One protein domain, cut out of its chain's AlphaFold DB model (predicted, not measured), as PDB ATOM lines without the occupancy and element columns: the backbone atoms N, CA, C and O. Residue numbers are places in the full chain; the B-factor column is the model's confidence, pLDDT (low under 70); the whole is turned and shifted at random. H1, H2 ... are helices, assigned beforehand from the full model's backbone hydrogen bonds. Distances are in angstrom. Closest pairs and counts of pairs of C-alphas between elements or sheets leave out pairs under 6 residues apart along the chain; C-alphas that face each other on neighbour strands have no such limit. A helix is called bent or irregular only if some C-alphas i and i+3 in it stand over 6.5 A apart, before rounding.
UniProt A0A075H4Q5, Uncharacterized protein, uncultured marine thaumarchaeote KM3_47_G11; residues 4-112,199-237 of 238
ATOM      1  N   GLY A   4      67.023  55.798  98.520       94.19
ATOM      2  CA  GLY A   4      67.167  57.094  97.853       94.19
ATOM      3  C   GLY A   4      65.890  57.928  97.932       94.19
ATOM      4  O   GLY A   4      65.928  59.078  98.366       94.19
ATOM      5  N   TYR A   5      64.738  57.327  97.611       94.62
ATOM      6  CA  TYR A   5      63.445  58.008  97.749       94.62
ATOM      7  C   TYR A   5      63.119  58.343  99.204       94.62
ATOM      8  O   TYR A   5      62.594  59.419  99.475       94.62
ATOM      9  N   PHE A   6      63.433  57.445 100.142       95.75
ATOM     10  CA  PHE A   6      63.227  57.709 101.563       95.75
ATOM     11  C   PHE A   6      64.029  58.930 102.031       95.75
ATOM     12  O   PHE A   6      63.443  59.853 102.592       95.75
ATOM     13  N   ILE A   7      65.334  58.956 101.752       96.81
ATOM     14  CA  ILE A   7      66.222  60.064 102.126       96.81
ATOM     15  C   ILE A   7      65.734  61.366 101.485       96.81
ATOM     16  O   ILE A   7      65.551  62.356 102.185       96.81
ATOM     17  N   ALA A   8      65.443  61.359 100.181       97.44
ATOM     18  CA  ALA A   8      64.988  62.554  99.476       97.44
ATOM     19  C   ALA A   8      63.685  63.121 100.062       97.44
ATOM     20  O   ALA A   8      63.609  64.314 100.335       97.44
ATOM     21  N   ILE A   9      62.675  62.276 100.298       97.31
ATOM     22  CA  ILE A   9      61.381  62.713 100.846       97.31
ATOM     23  C   ILE A   9      61.562  63.370 102.210       97.31
ATOM     24  O   ILE A   9      60.990  64.428 102.448       97.31
ATOM     25  N   VAL A  10      62.347  62.740 103.082       97.62
ATOM     26  CA  VAL A  10      62.515  63.169 104.469       97.62
ATOM     27  C   VAL A  10      63.353  64.447 104.577       97.62
ATOM     28  O   VAL A  10      63.019  65.343 105.349       97.62
ATOM     29  N   LEU A  11      64.433  64.564 103.798       98.44
ATOM     30  CA  LEU A  11      65.261  65.773 103.814       98.44
ATOM     31  C   LEU A  11      64.527  66.960 103.179       98.44
ATOM     32  O   LEU A  11      64.603  68.071 103.698       98.44
ATOM     33  N   VAL A  12      63.786  66.732 102.087       98.56
ATOM     34  CA  VAL A  12      62.995  67.783 101.429       98.56
ATOM     35  C   VAL A  12      61.824  68.222 102.303       98.56
ATOM     36  O   VAL A  12      61.587  69.425 102.399       98.56
ATOM     37  N   SER A  13      61.109  67.296 102.956       98.56
ATOM     38  CA  SER A  13      60.026  67.676 103.872       98.56
ATOM     39  C   SER A  13      60.551  68.555 104.994       98.56
ATOM     40  O   SER A  13      60.078  69.686 105.138       98.56
ATOM     41  N   GLY A  14      61.609  68.091 105.665       98.69
ATOM     42  CA  GLY A  14      62.234  68.810 106.765       98.69
ATOM     43  C   GLY A  14      62.731  70.190 106.355       98.69
ATOM     44  O   GLY A  14      62.461  71.170 107.046       98.69
ATOM     45  N   PHE A  15      63.414  70.298 105.212       98.81
ATOM     46  CA  PHE A  15      63.931  71.580 104.734       98.81
ATOM     47  C   PHE A  15      62.815  72.583 104.426       98.81
ATOM     48  O   PHE A  15      62.890  73.746 104.830       98.81
ATOM     49  N   VAL A  16      61.751  72.147 103.747       98.81
ATOM     50  CA  VAL A  16      60.621  73.028 103.417       98.81
ATOM     51  C   VAL A  16      59.862  73.434 104.683       98.81
ATOM     52  O   VAL A  16      59.597  74.620 104.873       98.81
ATOM     53  N   ALA A  17      59.571  72.493 105.588       98.81
ATOM     54  CA  ALA A  17      58.934  72.787 106.871       98.81
ATOM     55  C   ALA A  17      59.783  73.739 107.732       98.81
ATOM     56  O   ALA A  17      59.256  74.670 108.342       98.81
ATOM     57  N   GLY A  18      61.102  73.543 107.741       98.75
ATOM     58  CA  GLY A  18      62.067  74.397 108.427       98.75
ATOM     59  C   GLY A  18      62.149  75.807 107.853       98.75
ATOM     60  O   GLY A  18      62.221  76.779 108.599       98.75
ATOM     61  N   THR A  19      62.069  75.941 106.531       98.75
ATOM     62  CA  THR A  19      62.037  77.250 105.865       98.75
ATOM     63  C   THR A  19      60.748  78.001 106.211       98.75
ATOM     64  O   THR A  19      60.794  79.188 106.528       98.75
ATOM     65  N   ILE A  20      59.600  77.306 106.227       98.75
ATOM     66  CA  ILE A  20      58.318  77.870 106.682       98.75
ATOM     67  C   ILE A  20      58.437  78.342 108.134       98.75
ATOM     68  O   ILE A  20      58.025  79.454 108.453       98.75
ATOM     69  N   HIS A  21      59.039  77.528 109.004       98.50
ATOM     70  CA  HIS A  21      59.307  77.916 110.384       98.50
ATOM     71  C   HIS A  21      60.176  79.173 110.475       98.50
ATOM     72  O   HIS A  21      59.810  80.093 111.198       98.50
ATOM     73  N   GLY A  22      61.275  79.242 109.719       98.12
ATOM     74  CA  GLY A  22      62.153  80.413 109.675       98.12
ATOM     75  C   GLY A  22      61.412  81.685 109.253       98.12
ATOM     76  O   GLY A  22      61.558  82.715 109.906       98.12
ATOM     77  N   ALA A  23      60.556  81.596 108.230       98.38
ATOM     78  CA  ALA A  23      59.736  82.715 107.765       98.38
ATOM     79  C   ALA A  23      58.687  83.160 108.799       98.38
ATOM     80  O   ALA A  23      58.511  84.355 109.023       98.38
ATOM     81  N   VAL A  24      58.013  82.216 109.462       98.44
ATOM     82  CA  VAL A  24      57.069  82.539 110.546       98.44
ATOM     83  C   VAL A  24      57.804  83.188 111.711       98.44
ATOM     84  O   VAL A  24      57.351  84.205 112.218       98.44
ATOM     85  N   ASN A  25      58.955  82.643 112.096       98.00
ATOM     86  CA  ASN A  25      59.794  83.164 113.169       98.00
ATOM     87  C   ASN A  25      60.218  84.623 112.875       98.00
ATOM     88  O   ASN A  25      59.987  85.492 113.712       98.00
ATOM     89  N   LEU A  26      60.649  84.927 111.640       97.69
ATOM     90  CA  LEU A  26      60.938  86.304 111.204       97.69
ATOM     91  C   LEU A  26      59.730  87.240 111.336       97.69
ATOM     92  O   LEU A  26      59.882  88.412 111.655       97.69
ATOM     93  N   ALA A  27      58.530  86.738 111.053       98.12
ATOM     94  CA  ALA A  27      57.330  87.562 111.045       98.12
ATOM     95  C   ALA A  27      56.779  87.848 112.450       98.12
ATOM     96  O   ALA A  27      56.243  88.931 112.673       98.12
ATOM     97  N   ILE A  28      56.849  86.880 113.376       98.25
ATOM     98  CA  ILE A  28      56.105  86.960 114.649       98.25
ATOM     99  C   ILE A  28      56.972  86.909 115.907       98.25
ATOM    100  O   ILE A  28      56.516  87.348 116.957       98.25
ATOM    101  N   VAL A  29      58.183  86.356 115.836       98.06
ATOM    102  CA  VAL A  29      59.094  86.254 116.990       98.06
ATOM    103  C   VAL A  29      60.149  87.354 116.925       98.06
ATOM    104  O   VAL A  29      60.469  87.936 117.957       98.06
ATOM    105  N   GLU A  30      60.630  87.684 115.724       97.25
ATOM    106  CA  GLU A  30      61.664  88.703 115.519       97.25
ATOM    107  C   GLU A  30      61.353  90.066 116.150       97.25
ATOM    108  O   GLU A  30      62.268  90.633 116.736       97.25
ATOM    109  N   PRO A  31      60.103  90.577 116.144       97.56
ATOM    110  CA  PRO A  31      59.793  91.828 116.836       97.56
ATOM    111  C   PRO A  31      60.123  91.794 118.338       97.56
ATOM    112  O   PRO A  31      60.618  92.776 118.879       97.56
ATOM    113  N   TYR A  32      59.914  90.650 119.000       97.94
ATOM    114  CA  TYR A  32      60.264  90.470 120.412       97.94
ATOM    115  C   TYR A  32      61.776  90.289 120.608       97.94
ATOM    116  O   TYR A  32      62.312  90.685 121.639       97.94
ATOM    117  N   LEU A  33      62.478  89.692 119.637       96.31
ATOM    118  CA  LEU A  33      63.943  89.644 119.657       96.31
ATOM    119  C   LEU A  33      64.541  91.041 119.501       96.31
ATOM    120  O   LEU A  33      65.447  91.385 120.247       96.31
ATOM    121  N   ASP A  34      64.016  91.847 118.578       96.50
ATOM    122  CA  ASP A  34      64.438  93.235 118.381       96.50
ATOM    123  C   ASP A  34      64.210  94.079 119.639       96.50
ATOM    124  O   ASP A  34      65.106  94.815 120.047       96.50
ATOM    125  N   GLU A  35      63.048  93.944 120.285       96.62
ATOM    126  CA  GLU A  35      62.750  94.637 121.543       96.62
ATOM    127  C   GLU A  35      63.709  94.216 122.663       96.62
ATOM    128  O   GLU A  35      64.275  95.068 123.349       96.62
ATOM    129  N   ALA A  36      63.943  92.911 122.824       95.75
ATOM    130  CA  ALA A  36      64.867  92.401 123.827       95.75
ATOM    131  C   ALA A  36      66.297  92.913 123.600       95.75
ATOM    132  O   ALA A  36      66.910  93.457 124.512       95.75
ATOM    133  N   ILE A  37      66.811  92.802 122.376       94.69
ATOM    134  CA  ILE A  37      68.161  93.270 122.040       94.69
ATOM    135  C   ILE A  37      68.274  94.791 122.231       94.69
ATOM    136  O   ILE A  37      69.302  95.279 122.688       94.69
ATOM    137  N   GLY A  38      67.214  95.552 121.942       94.94
ATOM    138  CA  GLY A  38      67.175  96.989 122.218       94.94
ATOM    139  C   GLY A  38      67.336  97.320 123.706       94.94
ATOM    140  O   GLY A  38      68.090  98.227 124.047       94.94
ATOM    141  N   ILE A  39      66.677  96.561 124.589       94.44
ATOM    142  CA  ILE A  39      66.826  96.700 126.048       94.44
ATOM    143  C   ILE A  39      68.253  96.344 126.490       94.44
ATOM    144  O   ILE A  39      68.827  97.045 127.317       94.44
ATOM    145  N   GLU A  40      68.831  95.277 125.937       92.88
ATOM    146  CA  GLU A  40      70.203  94.850 126.241       92.88
ATOM    147  C   GLU A  40      71.232  95.907 125.813       92.88
ATOM    148  O   GLU A  40      72.074  96.302 126.614       92.88
ATOM    149  N   ASN A  41      71.103  96.458 124.601       94.62
ATOM    150  CA  ASN A  41      71.952  97.554 124.129       94.62
ATOM    151  C   ASN A  41      71.850  98.791 125.033       94.62
ATOM    152  O   ASN A  41      72.870  99.386 125.370       94.62
ATOM    153  N   GLN A  42      70.639  99.162 125.464       94.31
ATOM    154  CA  GLN A  42      70.444 100.290 126.380       94.31
ATOM    155  C   GLN A  42      71.153 100.061 127.720       94.31
ATOM    156  O   GLN A  42      71.810 100.969 128.228       94.31
ATOM    157  N   ALA A  43      71.065  98.847 128.269       92.62
ATOM    158  CA  ALA A  43      71.765  98.492 129.498       92.62
ATOM    159  C   ALA A  43      73.292  98.577 129.336       92.62
ATOM    160  O   ALA A  43      73.960  99.075 130.237       92.62
ATOM    161  N   LEU A  44      73.831  98.161 128.181       93.62
ATOM    162  CA  LEU A  44      75.263  98.267 127.867       93.62
ATOM    163  C   LEU A  44      75.744  99.722 127.755       93.62
ATOM    164  O   LEU A  44      76.867 100.032 128.145       93.62
ATOM    165  N   PHE A  45      74.908 100.622 127.233       96.69
ATOM    166  CA  PHE A  45      75.232 102.051 127.193       96.69
ATOM    167  C   PHE A  45      75.205 102.681 128.587       96.69
ATOM    168  O   PHE A  45      76.068 103.489 128.918       96.69
ATOM    169  N   GLU A  46      74.233 102.302 129.419       95.75
ATOM    170  CA  GLU A  46      74.115 102.787 130.798       95.75
ATOM    171  C   GLU A  46      75.246 102.285 131.705       95.75
ATOM    172  O   GLU A  46      75.646 102.999 132.625       95.75
ATOM    173  N   SER A  47      75.771 101.083 131.449       95.69
ATOM    174  CA  SER A  47      76.922 100.519 132.164       95.69
ATOM    175  C   SER A  47      78.281 100.954 131.603       95.69
ATOM    176  O   SER A  47      79.304 100.558 132.158       95.69
ATOM    177  N   GLU A  48      78.303 101.764 130.537       94.50
ATOM    178  CA  GLU A  48      79.513 102.184 129.811       94.50
ATOM    179  C   GLU A  48      80.319 101.011 129.205       94.50
ATOM    180  O   GLU A  48      81.493 101.153 128.861       94.50
ATOM    181  N   GLU A  49      79.694  99.842 129.034       93.50
ATOM    182  CA  GLU A  49      80.288  98.679 128.357       93.50
ATOM    183  C   GLU A  49      80.221  98.801 126.823       93.50
ATOM    184  O   GLU A  49      80.982  98.142 126.109       93.50
ATOM    185  N   ALA A  50      79.346  99.672 126.312       93.94
ATOM    186  CA  ALA A  50      79.272 100.077 124.912       93.94
ATOM    187  C   ALA A  50      79.033 101.592 124.782       93.94
ATOM    188  O   ALA A  50      78.506 102.232 125.691       93.94
ATOM    189  N   GLU A  51      79.375 102.173 123.627       95.19
ATOM    190  CA  GLU A  51      79.130 103.594 123.339       95.19
ATOM    191  C   GLU A  51      77.947 103.783 122.371       95.19
ATOM    192  O   GLU A  51      77.962 103.254 121.253       95.19
ATOM    193  N   ASP A  52      76.962 104.605 122.759       96.62
ATOM    194  CA  ASP A  52      75.835 104.998 121.897       96.62
ATOM    195  C   ASP A  52      76.297 105.997 120.824       96.62
ATOM    196  O   ASP A  52      76.249 107.222 120.980       96.62
ATOM    197  N   THR A  53      76.824 105.456 119.727       97.06
ATOM    198  CA  THR A  53      77.394 106.228 118.619       97.06
ATOM    199  C   THR A  53      76.743 105.861 117.288       97.06
ATOM    200  O   THR A  53      76.290 104.729 117.092       97.06
ATOM    201  N   PRO A  54      76.750 106.769 116.292       97.06
ATOM    202  CA  PRO A  54      76.326 106.425 114.935       97.06
ATOM    203  C   PRO A  54      77.068 105.209 114.359       97.06
ATOM    204  O   PRO A  54      76.484 104.427 113.613       97.06
ATOM    205  N   GLN A  55      78.344 105.038 114.710       96.69
ATOM    206  CA  GLN A  55      79.176 103.915 114.290       96.69
ATOM    207  C   GLN A  55      78.656 102.586 114.851       96.69
ATOM    208  O   GLN A  55      78.496 101.646 114.072       96.69
ATOM    209  N   PHE A  56      78.316 102.538 116.145       96.44
ATOM    210  CA  PHE A  56      77.696 101.364 116.769       96.44
ATOM    211  C   PHE A  56      76.433 100.943 116.010       96.44
ATOM    212  O   PHE A  56      76.298  99.789 115.608       96.44
ATOM    213  N   TRP A  57      75.531 101.888 115.733       96.00
ATOM    214  CA  TRP A  57      74.265 101.582 115.062       96.00
ATOM    215  C   TRP A  57      74.434 101.123 113.612       96.00
ATOM    216  O   TRP A  57      73.638 100.315 113.132       96.00
ATOM    217  N   VAL A  58      75.456 101.599 112.894       97.25
ATOM    218  CA  VAL A  58      75.769 101.101 111.544       97.25
ATOM    219  C   VAL A  58      76.214  99.639 111.594       97.25
ATOM    220  O   VAL A  58      75.710  98.823 110.819       97.25
ATOM    221  N   GLU A  59      77.118  99.293 112.513       95.69
ATOM    222  CA  GLU A  59      77.603  97.919 112.673       95.69
ATOM    223  C   GLU A  59      76.489  96.982 113.157       95.69
ATOM    224  O   GLU A  59      76.249  95.934 112.551       95.69
ATOM    225  N   TYR A  60      75.740  97.410 114.174       94.81
ATOM    226  CA  TYR A  60      74.582  96.701 114.707       94.81
ATOM    227  C   TYR A  60      73.554  96.380 113.616       94.81
ATOM    228  O   TYR A  60      73.188  95.217 113.429       94.81
ATOM    229  N   ASN A  61      73.108  97.386 112.855       96.25
ATOM    230  CA  ASN A  61      72.099  97.178 111.816       96.25
ATOM    231  C   ASN A  61      72.627  96.267 110.701       96.25
ATOM    232  O   ASN A  61      71.918  95.356 110.277       96.25
ATOM    233  N   SER A  62      73.893  96.427 110.294       97.00
ATOM    234  CA  SER A  62      74.516  95.533 109.312       97.00
ATOM    235  C   SER A  62      74.548  94.078 109.791       97.00
ATOM    236  O   SER A  62      74.316  93.164 108.994       97.00
ATOM    237  N   TYR A  63      74.838  93.838 111.073       95.88
ATOM    238  CA  TYR A  63      74.825  92.495 111.649       95.88
ATOM    239  C   TYR A  63      73.407  91.915 111.697       95.88
ATOM    240  O   TYR A  63      73.196  90.771 111.285       95.88
ATOM    241  N   ARG A  64      72.423  92.697 112.154       95.88
ATOM    242  CA  ARG A  64      71.025  92.254 112.253       95.88
ATOM    243  C   ARG A  64      70.419  91.962 110.888       95.88
ATOM    244  O   ARG A  64      69.736  90.948 110.749       95.88
ATOM    245  N   ASP A  65      70.725  92.765 109.874       96.69
ATOM    246  CA  ASP A  65      70.308  92.507 108.493       96.69
ATOM    247  C   ASP A  65      70.877  91.179 107.982       96.69
ATOM    248  O   ASP A  65      70.138  90.337 107.457       96.69
ATOM    249  N   TRP A  66      72.175  90.937 108.198       96.50
ATOM    250  CA  TRP A  66      72.802  89.663 107.848       96.50
ATOM    251  C   TRP A  66      72.153  88.486 108.594       96.50
ATOM    252  O   TRP A  66      71.745  87.508 107.961       96.50
ATOM    253  N   GLN A  67      71.980  88.598 109.913       95.75
ATOM    254  CA  GLN A  67      71.404  87.555 110.764       95.75
ATOM    255  C   GLN A  67      69.977  87.188 110.334       95.75
ATOM    256  O   GLN A  67      69.678  86.008 110.123       95.75
ATOM    257  N   LYS A  68      69.111  88.189 110.132       96.50
ATOM    258  CA  LYS A  68      67.723  87.992 109.683       96.50
ATOM    259  C   LYS A  68      67.667  87.412 108.271       96.50
ATOM    260  O   LYS A  68      66.873  86.507 108.010       96.50
ATOM    261  N   SER A  69      68.535  87.865 107.363       95.06
ATOM    262  CA  SER A  69      68.577  87.350 105.986       95.06
ATOM    263  C   SER A  69      68.928  85.855 105.920       95.06
ATOM    264  O   SER A  69      68.383  85.119 105.093       95.06
ATOM    265  N   GLY A  70      69.779  85.377 106.836       96.31
ATOM    266  CA  GLY A  70      70.174  83.971 106.933       96.31
ATOM    267  C   GLY A  70      69.115  83.049 107.549       96.31
ATOM    268  O   GLY A  70      69.214  81.827 107.415       96.31
ATOM    269  N   GLN A  71      68.083  83.598 108.194       95.88
ATOM    270  CA  GLN A  71      67.148  82.840 109.030       95.88
ATOM    271  C   GLN A  71      66.323  81.799 108.268       95.88
ATOM    272  O   GLN A  71      66.073  80.714 108.793       95.88
ATOM    273  N   LEU A  72      65.926  82.076 107.020       97.00
ATOM    274  CA  LEU A  72      65.203  81.097 106.195       97.00
ATOM    275  C   LEU A  72      66.069  79.869 105.902       97.00
ATOM    276  O   LEU A  72      65.610  78.737 106.053       97.00
ATOM    277  N   LEU A  73      67.327  80.095 105.511       97.75
ATOM    278  CA  LEU A  73      68.271  79.022 105.213       97.75
ATOM    279  C   LEU A  73      68.618  78.235 106.480       97.75
ATOM    280  O   LEU A  73      68.585  77.004 106.462       97.75
ATOM    281  N   ALA A  74      68.895  78.933 107.584       97.69
ATOM    282  CA  ALA A  74      69.147  78.316 108.881       97.69
ATOM    283  C   ALA A  74      67.949  77.468 109.341       97.69
ATOM    284  O   ALA A  74      68.122  76.311 109.731       97.69
ATOM    285  N   GLY A  75      66.731  78.002 109.206       98.12
ATOM    286  CA  GLY A  75      65.485  77.288 109.467       98.12
ATOM    287  C   GLY A  75      65.356  76.033 108.607       98.12
ATOM    288  O   GLY A  75      65.047  74.966 109.132       98.12
ATOM    289  N   GLY A  76      65.658  76.119 107.311       98.62
ATOM    290  CA  GLY A  76      65.668  74.969 106.407       98.62
ATOM    291  C   GLY A  76      66.676  73.887 106.811       98.62
ATOM    292  O   GLY A  76      66.327  72.709 106.861       98.62
ATOM    293  N   ILE A  77      67.911  74.253 107.160       98.44
ATOM    294  CA  ILE A  77      68.949  73.299 107.593       98.44
ATOM    295  C   ILE A  77      68.562  72.619 108.916       98.44
ATOM    296  O   ILE A  77      68.657  71.393 109.046       98.44
ATOM    297  N   LEU A  78      68.079  73.394 109.890       97.62
ATOM    298  CA  LEU A  78      67.576  72.857 111.155       97.62
ATOM    299  C   LEU A  78      66.389  71.917 110.913       97.62
ATOM    300  O   LEU A  78      66.360  70.791 111.414       97.62
ATOM    301  N   GLY A  79      65.435  72.354 110.093       98.50
ATOM    302  CA  GLY A  79      64.272  71.564 109.717       98.50
ATOM    303  C   GLY A  79      64.647  70.273 109.006       98.50
ATOM    304  O   GLY A  79      64.035  69.247 109.274       98.50
ATOM    305  N   MET A  80      65.693  70.266 108.178       98.38
ATOM    306  CA  MET A  80      66.209  69.050 107.546       98.38
ATOM    307  C   MET A  80      66.673  68.023 108.587       98.38
ATOM    308  O   MET A  80      66.392  66.834 108.448       98.38
ATOM    309  N   SER A  81      67.326  68.475 109.660       97.81
ATOM    310  CA  SER A  81      67.800  67.608 110.744       97.81
ATOM    311  C   SER A  81      66.644  67.041 111.575       97.81
ATOM    312  O   SER A  81      66.593  65.837 111.844       97.81
ATOM    313  N   ILE A  82      65.667  67.876 111.937       97.88
ATOM    314  CA  ILE A  82      64.474  67.424 112.670       97.88
ATOM    315  C   ILE A  82      63.568  66.557 111.782       97.88
ATOM    316  O   ILE A  82      63.037  65.548 112.247       97.88
ATOM    317  N   GLY A  83      63.447  66.886 110.496       98.25
ATOM    318  CA  GLY A  83      62.762  66.087 109.484       98.25
ATOM    319  C   GLY A  83      63.412  64.716 109.323       98.25
ATOM    320  O   GLY A  83      62.714  63.708 109.369       98.25
ATOM    321  N   ALA A  84      64.748  64.636 109.271       98.31
ATOM    322  CA  ALA A  84      65.486  63.368 109.282       98.31
ATOM    323  C   ALA A  84      65.104  62.483 110.477       98.31
ATOM    324  O   ALA A  84      64.741  61.315 110.295       98.31
ATOM    325  N   LEU A  85      65.103  63.052 111.688       97.88
ATOM    326  CA  LEU A  85      64.645  62.354 112.889       97.88
ATOM    327  C   LEU A  85      63.181  61.904 112.752       97.88
ATOM    328  O   LEU A  85      62.869  60.736 113.004       97.88
ATOM    329  N   PHE A  86      62.291  62.796 112.309       98.50
ATOM    330  CA  PHE A  86      60.879  62.495 112.085       98.50
ATOM    331  C   PHE A  86      60.691  61.322 111.123       98.50
ATOM    332  O   PHE A  86      59.962  60.376 111.424       98.50
ATOM    333  N   GLY A  87      61.371  61.347 109.977       97.56
ATOM    334  CA  GLY A  87      61.292  60.323 108.945       97.56
ATOM    335  C   GLY A  87      61.778  58.961 109.426       97.56
ATOM    336  O   GLY A  87      61.136  57.946 109.142       97.56
ATOM    337  N   VAL A  88      62.860  58.919 110.209       97.06
ATOM    338  CA  VAL A  88      63.351  57.684 110.843       97.06
ATOM    339  C   VAL A  88      62.315  57.135 111.821       97.06
ATOM    340  O   VAL A  88      61.922  55.967 111.720       97.06
ATOM    341  N   VAL A  89      61.803  57.966 112.733       97.38
ATOM    342  CA  VAL A  89      60.775  57.542 113.698       97.38
ATOM    343  C   VAL A  89      59.511  57.083 112.967       97.38
ATOM    344  O   VAL A  89      58.931  56.051 113.320       97.38
ATOM    345  N   PHE A  90      59.103  57.780 111.906       97.00
ATOM    346  CA  PHE A  90      57.980  57.397 111.059       97.00
ATOM    347  C   PHE A  90      58.211  56.036 110.406       97.00
ATOM    348  O   PHE A  90      57.350  55.158 110.488       97.00
ATOM    349  N   ALA A  91      59.388  55.804 109.821       94.81
ATOM    350  CA  ALA A  91      59.716  54.543 109.173       94.81
ATOM    351  C   ALA A  91      59.562  53.346 110.128       94.81
ATOM    352  O   ALA A  91      58.969  52.343 109.726       94.81
ATOM    353  N   TYR A  92      60.010  53.463 111.381       93.88
ATOM    354  CA  TYR A  92      59.894  52.392 112.380       93.88
ATOM    355  C   TYR A  92      58.507  52.288 113.034       93.88
ATOM    356  O   TYR A  92      58.096  51.200 113.445       93.88
ATOM    357  N   SER A  93      57.757  53.388 113.132       94.25
ATOM    358  CA  SER A  93      56.471  53.430 113.846       94.25
ATOM    359  C   SER A  93      55.238  53.298 112.946       94.25
ATOM    360  O   SER A  93      54.167  52.949 113.446       94.25
ATOM    361  N   ARG A  94      55.357  53.490 111.623       91.94
ATOM    362  CA  ARG A  94      54.230  53.580 110.665       91.94
ATOM    363  C   ARG A  94      53.215  52.437 110.707       91.94
ATOM    364  O   ARG A  94      52.059  52.640 110.333       91.94
ATOM    365  N   ASN A  95      53.627  51.242 111.126       90.81
ATOM    366  CA  ASN A  95      52.751  50.068 111.231       90.81
ATOM    367  C   ASN A  95      51.966  50.026 112.551       90.81
ATOM    368  O   ASN A  95      50.975  49.316 112.651       90.81
ATOM    369  N   SER A  96      52.413  50.770 113.563       89.69
ATOM    370  CA  SER A  96      51.756  50.914 114.868       89.69
ATOM    371  C   SER A  96      50.851  52.147 114.950       89.69
ATOM    372  O   SER A  96      50.034  52.238 115.861       89.69
ATOM    373  N   LEU A  97      50.989  53.084 114.008       92.12
ATOM    374  CA  LEU A  97      50.123  54.256 113.877       92.12
ATOM    375  C   LEU A  97      48.735  53.872 113.324       92.12
ATOM    376  O   LEU A  97      48.611  52.835 112.661       92.12
ATOM    377  N   PRO A  98      47.691  54.698 113.552       90.62
ATOM    378  CA  PRO A  98      46.330  54.402 113.109       90.62
ATOM    379  C   PRO A  98      46.242  54.006 111.632       90.62
ATOM    380  O   PRO A  98      46.929  54.565 110.775       90.62
ATOM    381  N   LYS A  99      45.368  53.042 111.318       90.56
ATOM    382  CA  LYS A  99      45.099  52.648 109.929       90.56
ATOM    383  C   LYS A  99      44.522  53.835 109.141       90.56
ATOM    384  O   LYS A  99      43.818  54.680 109.698       90.56
ATOM    385  N   GLY A 100      44.809  53.875 107.841       90.19
ATOM    386  CA  GLY A 100      44.315  54.901 106.921       90.19
ATOM    387  C   GLY A 100      45.424  55.577 106.117       90.19
ATOM    388  O   GLY A 100      46.514  55.023 105.949       90.19
ATOM    389  N   HIS A 101      45.106  56.771 105.616       92.62
ATOM    390  CA  HIS A 101      45.980  57.584 104.774       92.62
ATOM    391  C   HIS A 101      47.285  57.969 105.488       92.62
ATOM    392  O   HIS A 101      47.283  58.222 106.694       92.62
ATOM    393  N   THR A 102      48.393  58.063 104.745       93.69
ATOM    394  CA  THR A 102      49.717  58.359 105.322       93.69
ATOM    395  C   THR A 102      49.742  59.698 106.061       93.69
ATOM    396  O   THR A 102      50.251  59.756 107.174       93.69
ATOM    397  N   VAL A 103      49.082  60.725 105.521       94.94
ATOM    398  CA  VAL A 103      48.927  62.042 106.174       94.94
ATOM    399  C   VAL A 103      48.332  61.927 107.585       94.94
ATOM    400  O   VAL A 103      48.820  62.543 108.523       94.94
ATOM    401  N   LYS A 104      47.323  61.071 107.797       96.38
ATOM    402  CA  LYS A 104      46.758  60.865 109.141       96.38
ATOM    403  C   LYS A 104      47.806  60.307 110.108       96.38
ATOM    404  O   LYS A 104      47.843  60.691 111.272       96.38
ATOM    405  N   LYS A 105      48.657  59.394 109.633       97.31
ATOM    406  CA  LYS A 105      49.728  58.806 110.445       97.31
ATOM    407  C   LYS A 105      50.791  59.840 110.800       97.31
ATOM    408  O   LYS A 105      51.207  59.881 111.952       97.31
ATOM    409  N   THR A 106      51.205  60.667 109.842       97.94
ATOM    410  CA  THR A 106      52.210  61.708 110.082       97.94
ATOM    411  C   THR A 106      51.696  62.764 111.054       97.94
ATOM    412  O   THR A 106      52.436  63.126 111.954       97.94
ATOM    413  N   PHE A 107      50.420  63.159 110.997       98.25
ATOM    414  CA  PHE A 107      49.834  64.052 112.008       98.25
ATOM    415  C   PHE A 107      49.848  63.464 113.421       98.25
ATOM    416  O   PHE A 107      50.217  64.149 114.370       98.25
ATOM    417  N   VAL A 108      49.478  62.189 113.575       97.88
ATOM    418  CA  VAL A 108      49.522  61.526 114.889       97.88
ATOM    419  C   VAL A 108      50.954  61.471 115.414       97.88
ATOM    420  O   VAL A 108      51.189  61.752 116.586       97.88
ATOM    421  N   LEU A 109      51.916  61.135 114.553       98.06
ATOM    422  CA  LEU A 109      53.318  61.112 114.946       98.06
ATOM    423  C   LEU A 109      53.843  62.510 115.294       98.06
ATOM    424  O   LEU A 109      54.521  62.652 116.306       98.06
ATOM    425  N   ALA A 110      53.496  63.528 114.508       98.56
ATOM    426  CA  ALA A 110      53.864  64.914 114.768       98.56
ATOM    427  C   ALA A 110      53.309  65.408 116.093       98.56
ATOM    428  O   ALA A 110      54.061  66.000 116.849       98.56
ATOM    429  N   ALA A 111      52.060  65.088 116.434       98.50
ATOM    430  CA  ALA A 111      51.502  65.430 117.738       98.50
ATOM    431  C   ALA A 111      52.281  64.772 118.893       98.50
ATOM    432  O   ALA A 111      52.577  65.428 119.888       98.50
ATOM    433  N   ILE A 112      52.656  63.493 118.754       97.94
ATOM    434  CA  ILE A 112      53.448  62.778 119.768       97.94
ATOM    435  C   ILE A 112      54.843  63.393 119.900       97.94
ATOM    436  O   ILE A 112      55.303  63.647 121.010       97.94
ATOM    437  N   MET A 199      57.749  91.113 131.876       95.44
ATOM    438  CA  MET A 199      57.045  89.842 131.676       95.44
ATOM    439  C   MET A 199      56.175  89.805 130.418       95.44
ATOM    440  O   MET A 199      55.972  88.721 129.871       95.44
ATOM    441  N   ASP A 200      55.690  90.949 129.938       96.50
ATOM    442  CA  ASP A 200      54.921  91.022 128.692       96.50
ATOM    443  C   ASP A 200      55.785  90.649 127.479       96.50
ATOM    444  O   ASP A 200      55.376  89.814 126.670       96.50
ATOM    445  N   LEU A 201      57.023  91.156 127.420       97.12
ATOM    446  CA  LEU A 201      58.025  90.781 126.417       97.12
ATOM    447  C   LEU A 201      58.352  89.285 126.499       97.12
ATOM    448  O   LEU A 201      58.291  88.567 125.500       97.12
ATOM    449  N   VAL A 202      58.644  88.786 127.704       97.00
ATOM    450  CA  VAL A 202      59.005  87.377 127.925       97.00
ATOM    451  C   VAL A 202      57.866  86.439 127.522       97.00
ATOM    452  O   VAL A 202      58.085  85.441 126.831       97.00
ATOM    453  N   ASN A 203      56.633  86.745 127.928       97.50
ATOM    454  CA  ASN A 203      55.466  85.930 127.608       97.50
ATOM    455  C   ASN A 203      55.085  86.026 126.128       97.50
ATOM    456  O   ASN A 203      54.711  85.008 125.537       97.50
ATOM    457  N   GLY A 204      55.212  87.205 125.516       98.06
ATOM    458  CA  GLY A 204      55.016  87.403 124.084       98.06
ATOM    459  C   GLY A 204      56.005  86.579 123.260       98.06
ATOM    460  O   GLY A 204      55.584  85.752 122.444       98.06
ATOM    461  N   PHE A 205      57.301  86.681 123.571       98.19
ATOM    462  CA  PHE A 205      58.361  85.885 122.947       98.19
ATOM    463  C   PHE A 205      58.104  84.377 123.079       98.19
ATOM    464  O   PHE A 205      58.143  83.638 122.091       98.19
ATOM    465  N   ARG A 206      57.780  83.907 124.292       97.75
ATOM    466  CA  ARG A 206      57.461  82.495 124.574       97.75
ATOM    467  C   ARG A 206      56.262  82.006 123.769       97.75
ATOM    468  O   ARG A 206      56.319  80.934 123.168       97.75
ATOM    469  N   THR A 207      55.193  82.793 123.735       98.50
ATOM    470  CA  THR A 207      53.956  82.449 123.023       98.50
ATOM    471  C   THR A 207      54.207  82.346 121.524       98.50
ATOM    472  O   THR A 207      53.867  81.335 120.906       98.50
ATOM    473  N   MET A 208      54.868  83.345 120.940       98.50
ATOM    474  CA  MET A 208      55.162  83.356 119.508       98.50
ATOM    475  C   MET A 208      56.170  82.277 119.115       98.50
ATOM    476  O   MET A 208      56.015  81.657 118.062       98.50
ATOM    477  N   SER A 209      57.123  81.945 119.990       98.19
ATOM    478  CA  SER A 209      58.018  80.797 119.806       98.19
ATOM    479  C   SER A 209      57.244  79.476 119.736       98.19
ATOM    480  O   SER A 209      57.493  78.654 118.851       98.19
ATOM    481  N   VAL A 210      56.249  79.274 120.612       98.50
ATOM    482  CA  VAL A 210      55.368  78.094 120.564       98.50
ATOM    483  C   VAL A 210      54.575  78.043 119.264       98.50
ATOM    484  O   VAL A 210      54.496  76.975 118.649       98.50
ATOM    485  N   VAL A 211      54.026  79.169 118.805       98.56
ATOM    486  CA  VAL A 211      53.301  79.248 117.525       98.56
ATOM    487  C   VAL A 211      54.225  78.917 116.347       98.56
ATOM    488  O   VAL A 211      53.878  78.086 115.499       98.56
ATOM    489  N   ALA A 212      55.426  79.498 116.313       98.38
ATOM    490  CA  ALA A 212      56.400  79.268 115.252       98.38
ATOM    491  C   ALA A 212      56.827  77.796 115.187       98.38
ATOM    492  O   ALA A 212      56.802  77.189 114.112       98.38
ATOM    493  N   VAL A 213      57.177  77.180 116.322       98.31
ATOM    494  CA  VAL A 213      57.562  75.759 116.358       98.31
ATOM    495  C   VAL A 213      56.373  74.863 116.020       98.31
ATOM    496  O   VAL A 213      56.514  73.932 115.238       98.31
ATOM    497  N   THR A 214      55.171  75.149 116.519       98.75
ATOM    498  CA  THR A 214      53.968  74.373 116.165       98.75
ATOM    499  C   THR A 214      53.704  74.388 114.655       98.75
ATOM    500  O   THR A 214      53.345  73.358 114.080       98.75
ATOM    501  N   THR A 215      53.976  75.513 113.987       98.62
ATOM    502  CA  THR A 215      53.868  75.616 112.526       98.62
ATOM    503  C   THR A 215      54.833  74.674 111.800       98.62
ATOM    504  O   THR A 215      54.415  74.020 110.842       98.62
ATOM    505  N   PHE A 216      56.074  74.517 112.284       98.75
ATOM    506  CA  PHE A 216      57.019  73.518 111.759       98.75
ATOM    507  C   PHE A 216      56.408  72.109 111.779       98.75
ATOM    508  O   PHE A 216      56.391  71.419 110.764       98.75
ATOM    509  N   TRP A 217      55.867  71.691 112.925       98.75
ATOM    510  CA  TRP A 217      55.337  70.336 113.110       98.75
ATOM    511  C   TRP A 217      54.128  70.038 112.226       98.75
ATOM    512  O   TRP A 217      54.001  68.928 111.703       98.75
ATOM    513  N   ILE A 218      53.251  71.026 112.035       98.81
ATOM    514  CA  ILE A 218      52.115  70.920 111.116       98.81
ATOM    515  C   ILE A 218      52.615  70.819 109.671       98.81
ATOM    516  O   ILE A 218      52.185  69.924 108.940       98.81
ATOM    517  N   ALA A 219      53.535  71.699 109.266       98.75
ATOM    518  CA  ALA A 219      54.100  71.699 107.920       98.75
ATOM    519  C   ALA A 219      54.800  70.369 107.606       98.75
ATOM    520  O   ALA A 219      54.507  69.756 106.580       98.75
ATOM    521  N   GLU A 220      55.637  69.867 108.516       98.81
ATOM    522  CA  GLU A 220      56.349  68.597 108.351       98.81
ATOM    523  C   GLU A 220      55.378  67.421 108.200       98.81
ATOM    524  O   GLU A 220      55.505  66.609 107.278       98.81
ATOM    525  N   ALA A 221      54.341  67.356 109.046       98.56
ATOM    526  CA  ALA A 221      53.328  66.309 108.968       98.56
ATOM    527  C   ALA A 221      52.609  66.290 107.610       98.56
ATOM    528  O   ALA A 221      52.371  65.209 107.053       98.56
ATOM    529  N   ILE A 222      52.268  67.469 107.083       98.62
ATOM    530  CA  ILE A 222      51.607  67.627 105.785       98.62
ATOM    531  C   ILE A 222      52.559  67.222 104.659       98.62
ATOM    532  O   ILE A 222      52.226  66.336 103.871       98.62
ATOM    533  N   ILE A 223      53.737  67.844 104.587       98.62
ATOM    534  CA  ILE A 223      54.659  67.702 103.456       98.62
ATOM    535  C   ILE A 223      55.167  66.264 103.367       98.62
ATOM    536  O   ILE A 223      55.023  65.633 102.316       98.62
ATOM    537  N   LEU A 224      55.669  65.697 104.470       98.38
ATOM    538  CA  LEU A 224      56.125  64.309 104.489       98.38
ATOM    539  C   LEU A 224      54.971  63.351 104.188       98.38
ATOM    540  O   LEU A 224      55.127  62.422 103.397       98.38
ATOM    541  N   GLY A 225      53.792  63.587 104.770       97.44
ATOM    542  CA  GLY A 225      52.613  62.749 104.556       97.44
ATOM    543  C   GLY A 225      52.167  62.698 103.092       97.44
ATOM    544  O   GLY A 225      51.842  61.619 102.585       97.44
ATOM    545  N   LEU A 226      52.173  63.846 102.408       97.88
ATOM    546  CA  LEU A 226      51.813  63.971 100.995       97.88
ATOM    547  C   LEU A 226      52.885  63.380 100.076       97.88
ATOM    548  O   LEU A 226      52.551  62.601  99.182       97.88
ATOM    549  N   LEU A 227      54.164  63.690 100.309       97.50
ATOM    550  CA  LEU A 227      55.272  63.143  99.521       97.50
ATOM    551  C   LEU A 227      55.355  61.621  99.665       97.50
ATOM    552  O   LEU A 227      55.433  60.910  98.663       97.50
ATOM    553  N   TRP A 228      55.246  61.101 100.887       95.94
ATOM    554  CA  TRP A 228      55.234  59.659 101.127       95.94
ATOM    555  C   TRP A 228      54.079  58.973 100.403       95.94
ATOM    556  O   TRP A 228      54.254  57.905  99.816       95.94
ATOM    557  N   GLN A 229      52.886  59.573 100.430       94.31
ATOM    558  CA  GLN A 229      51.734  59.028  99.724       94.31
ATOM    559  C   GLN A 229      51.959  59.026  98.205       94.31
ATOM    560  O   GLN A 229      51.710  58.009  97.559       94.31
ATOM    561  N   LYS A 230      52.449  60.141  97.652       95.12
ATOM    562  CA  LYS A 230      52.706  60.314  96.217       95.12
ATOM    563  C   LYS A 230      53.739  59.316  95.692       95.12
ATOM    564  O   LYS A 230      53.546  58.738  94.629       95.12
ATOM    565  N   TYR A 231      54.810  59.082  96.447       95.00
ATOM    566  CA  TYR A 231      55.925  58.219  96.044       95.00
ATOM    567  C   TYR A 231      55.871  56.820  96.670       95.00
ATOM    568  O   TYR A 231      56.868  56.100  96.670       95.00
ATOM    569  N   LYS A 232      54.708  56.391  97.175       91.25
ATOM    570  CA  LYS A 232      54.553  55.107  97.873       91.25
ATOM    571  C   LYS A 232      55.020  53.906  97.043       91.25
ATOM    572  O   LYS A 232      55.707  53.046  97.583       91.25
ATOM    573  N   THR A 233      54.682  53.859  95.753       90.31
ATOM    574  CA  THR A 233      55.108  52.774  94.851       90.31
ATOM    575  C   THR A 233      56.628  52.764  94.691       90.31
ATOM    576  O   THR A 233      57.254  51.727  94.867       90.31
ATOM    577  N   LYS A 234      57.242  53.938  94.493       90.94
ATOM    578  CA  LYS A 234      58.703  54.101  94.396       90.94
ATOM    579  C   LYS A 234      59.436  53.717  95.676       90.94
ATOM    580  O   LYS A 234      60.489  53.096  95.627       90.94
ATOM    581  N   LEU A 235      58.851  54.009  96.835       89.88
ATOM    582  CA  LEU A 235      59.372  53.561  98.127       89.88
ATOM    583  C   LEU A 235      59.345  52.033  98.284       89.88
ATOM    584  O   LEU A 235      60.079  51.506  99.121       89.88
ATOM    585  N   GLN A 236      58.498  51.323  97.536       86.69
ATOM    586  CA  GLN A 236      58.346  49.867  97.596       86.69
ATOM    587  C   GLN A 236      59.154  49.122  96.527       86.69
ATOM    588  O   GLN A 236      59.389  47.931  96.707       86.69
ATOM    589  N   GLU A 237      59.604  49.811  95.479       81.38
ATOM    590  CA  GLU A 237      60.548  49.278  94.491       81.38
ATOM    591  C   GLU A 237      61.881  48.926  95.190       81.38
ATOM    592  O   GLU A 237      62.359  49.676  96.051       81.38
TER     593      GLU A 237
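What this domain is: This is residues 4 to 112 and 199 to 237 of the 238 residues of an uncharacterized protein of uncultured marine thaumarchaeote KM3_47_G11 (UniProt A0A075H4Q5). This is a long rod of helices: H1 and H5 run side by side, H3b crosses H1, H4 packs on H5, and H2 and H3a reach away as two arms joined by residues 47 to 53. Of H3a, residues 54 to 59 stick out free. The printed part has 148 residues with six named helices, H1 to H6 along the chain, and no named strand: all helix. It is loose, with a radius of gyration of the C-alphas of 20.1 A, and spans 65 by 31 by 20 A.

How they stand to each other: H1, residues 4 to 28, touches H3b, residues 72 to 93, opposite ways at a steep tilt of 47 degrees; their closest C-alphas, Gly 18 and Gly 79, are 3.8 A apart. H1 touches H5, residues 199 to 230, opposite ways at a shallow tilt of 27 degrees, closest at C-alphas 17 and 219, 5.1 A. H2, residues 30 to 46, touches H5 with residues 32 to 36 alone, closest at C-alphas 32 and 205, 5.6 A. H3a, residues 54 to 69, and H2 are only just apart, their closest C-alphas 8.4 A. H4, residues 102 to 112, touches H5, closest at C-alphas 103 and 225, 4.1 A. H6, residues 232 to 236, only just touches H1, with 3 pairs of C-alphas within 8 A, closest at C-alphas 5 and 235, 6.0 A. Helix packing is mostly crossed, only just: 2 of 6 touching pairs with a tilt are shallow. In H1, H2, H3a, H3b, H4, H5 and H6 every O i to N i+4 pair is within hydrogen-bond range.

Where its parts are: H1 begins at C-alpha 4 (67.167, 57.094, 97.853) and is 36.0 A long. H3, residues 54 to 93, is bent, with C-alphas 69 and 72 7.1 A apart; by its hydrogen bonds it was assigned as one helix. H3b is 30.0 A long. H5 is 46.3 A long and ends at C-alpha 230 (52.706, 60.314, 96.217).

The domain as a whole: The two C-alphas farthest apart, of Glu 48 and Glu 237, are 66.4 A apart. Residues 113 to 198 are not printed; C-alphas 112 and 199 are 29.8 A apart across the cut. Of the links printed whole, none is long. No printed residue has a pLDDT under 70.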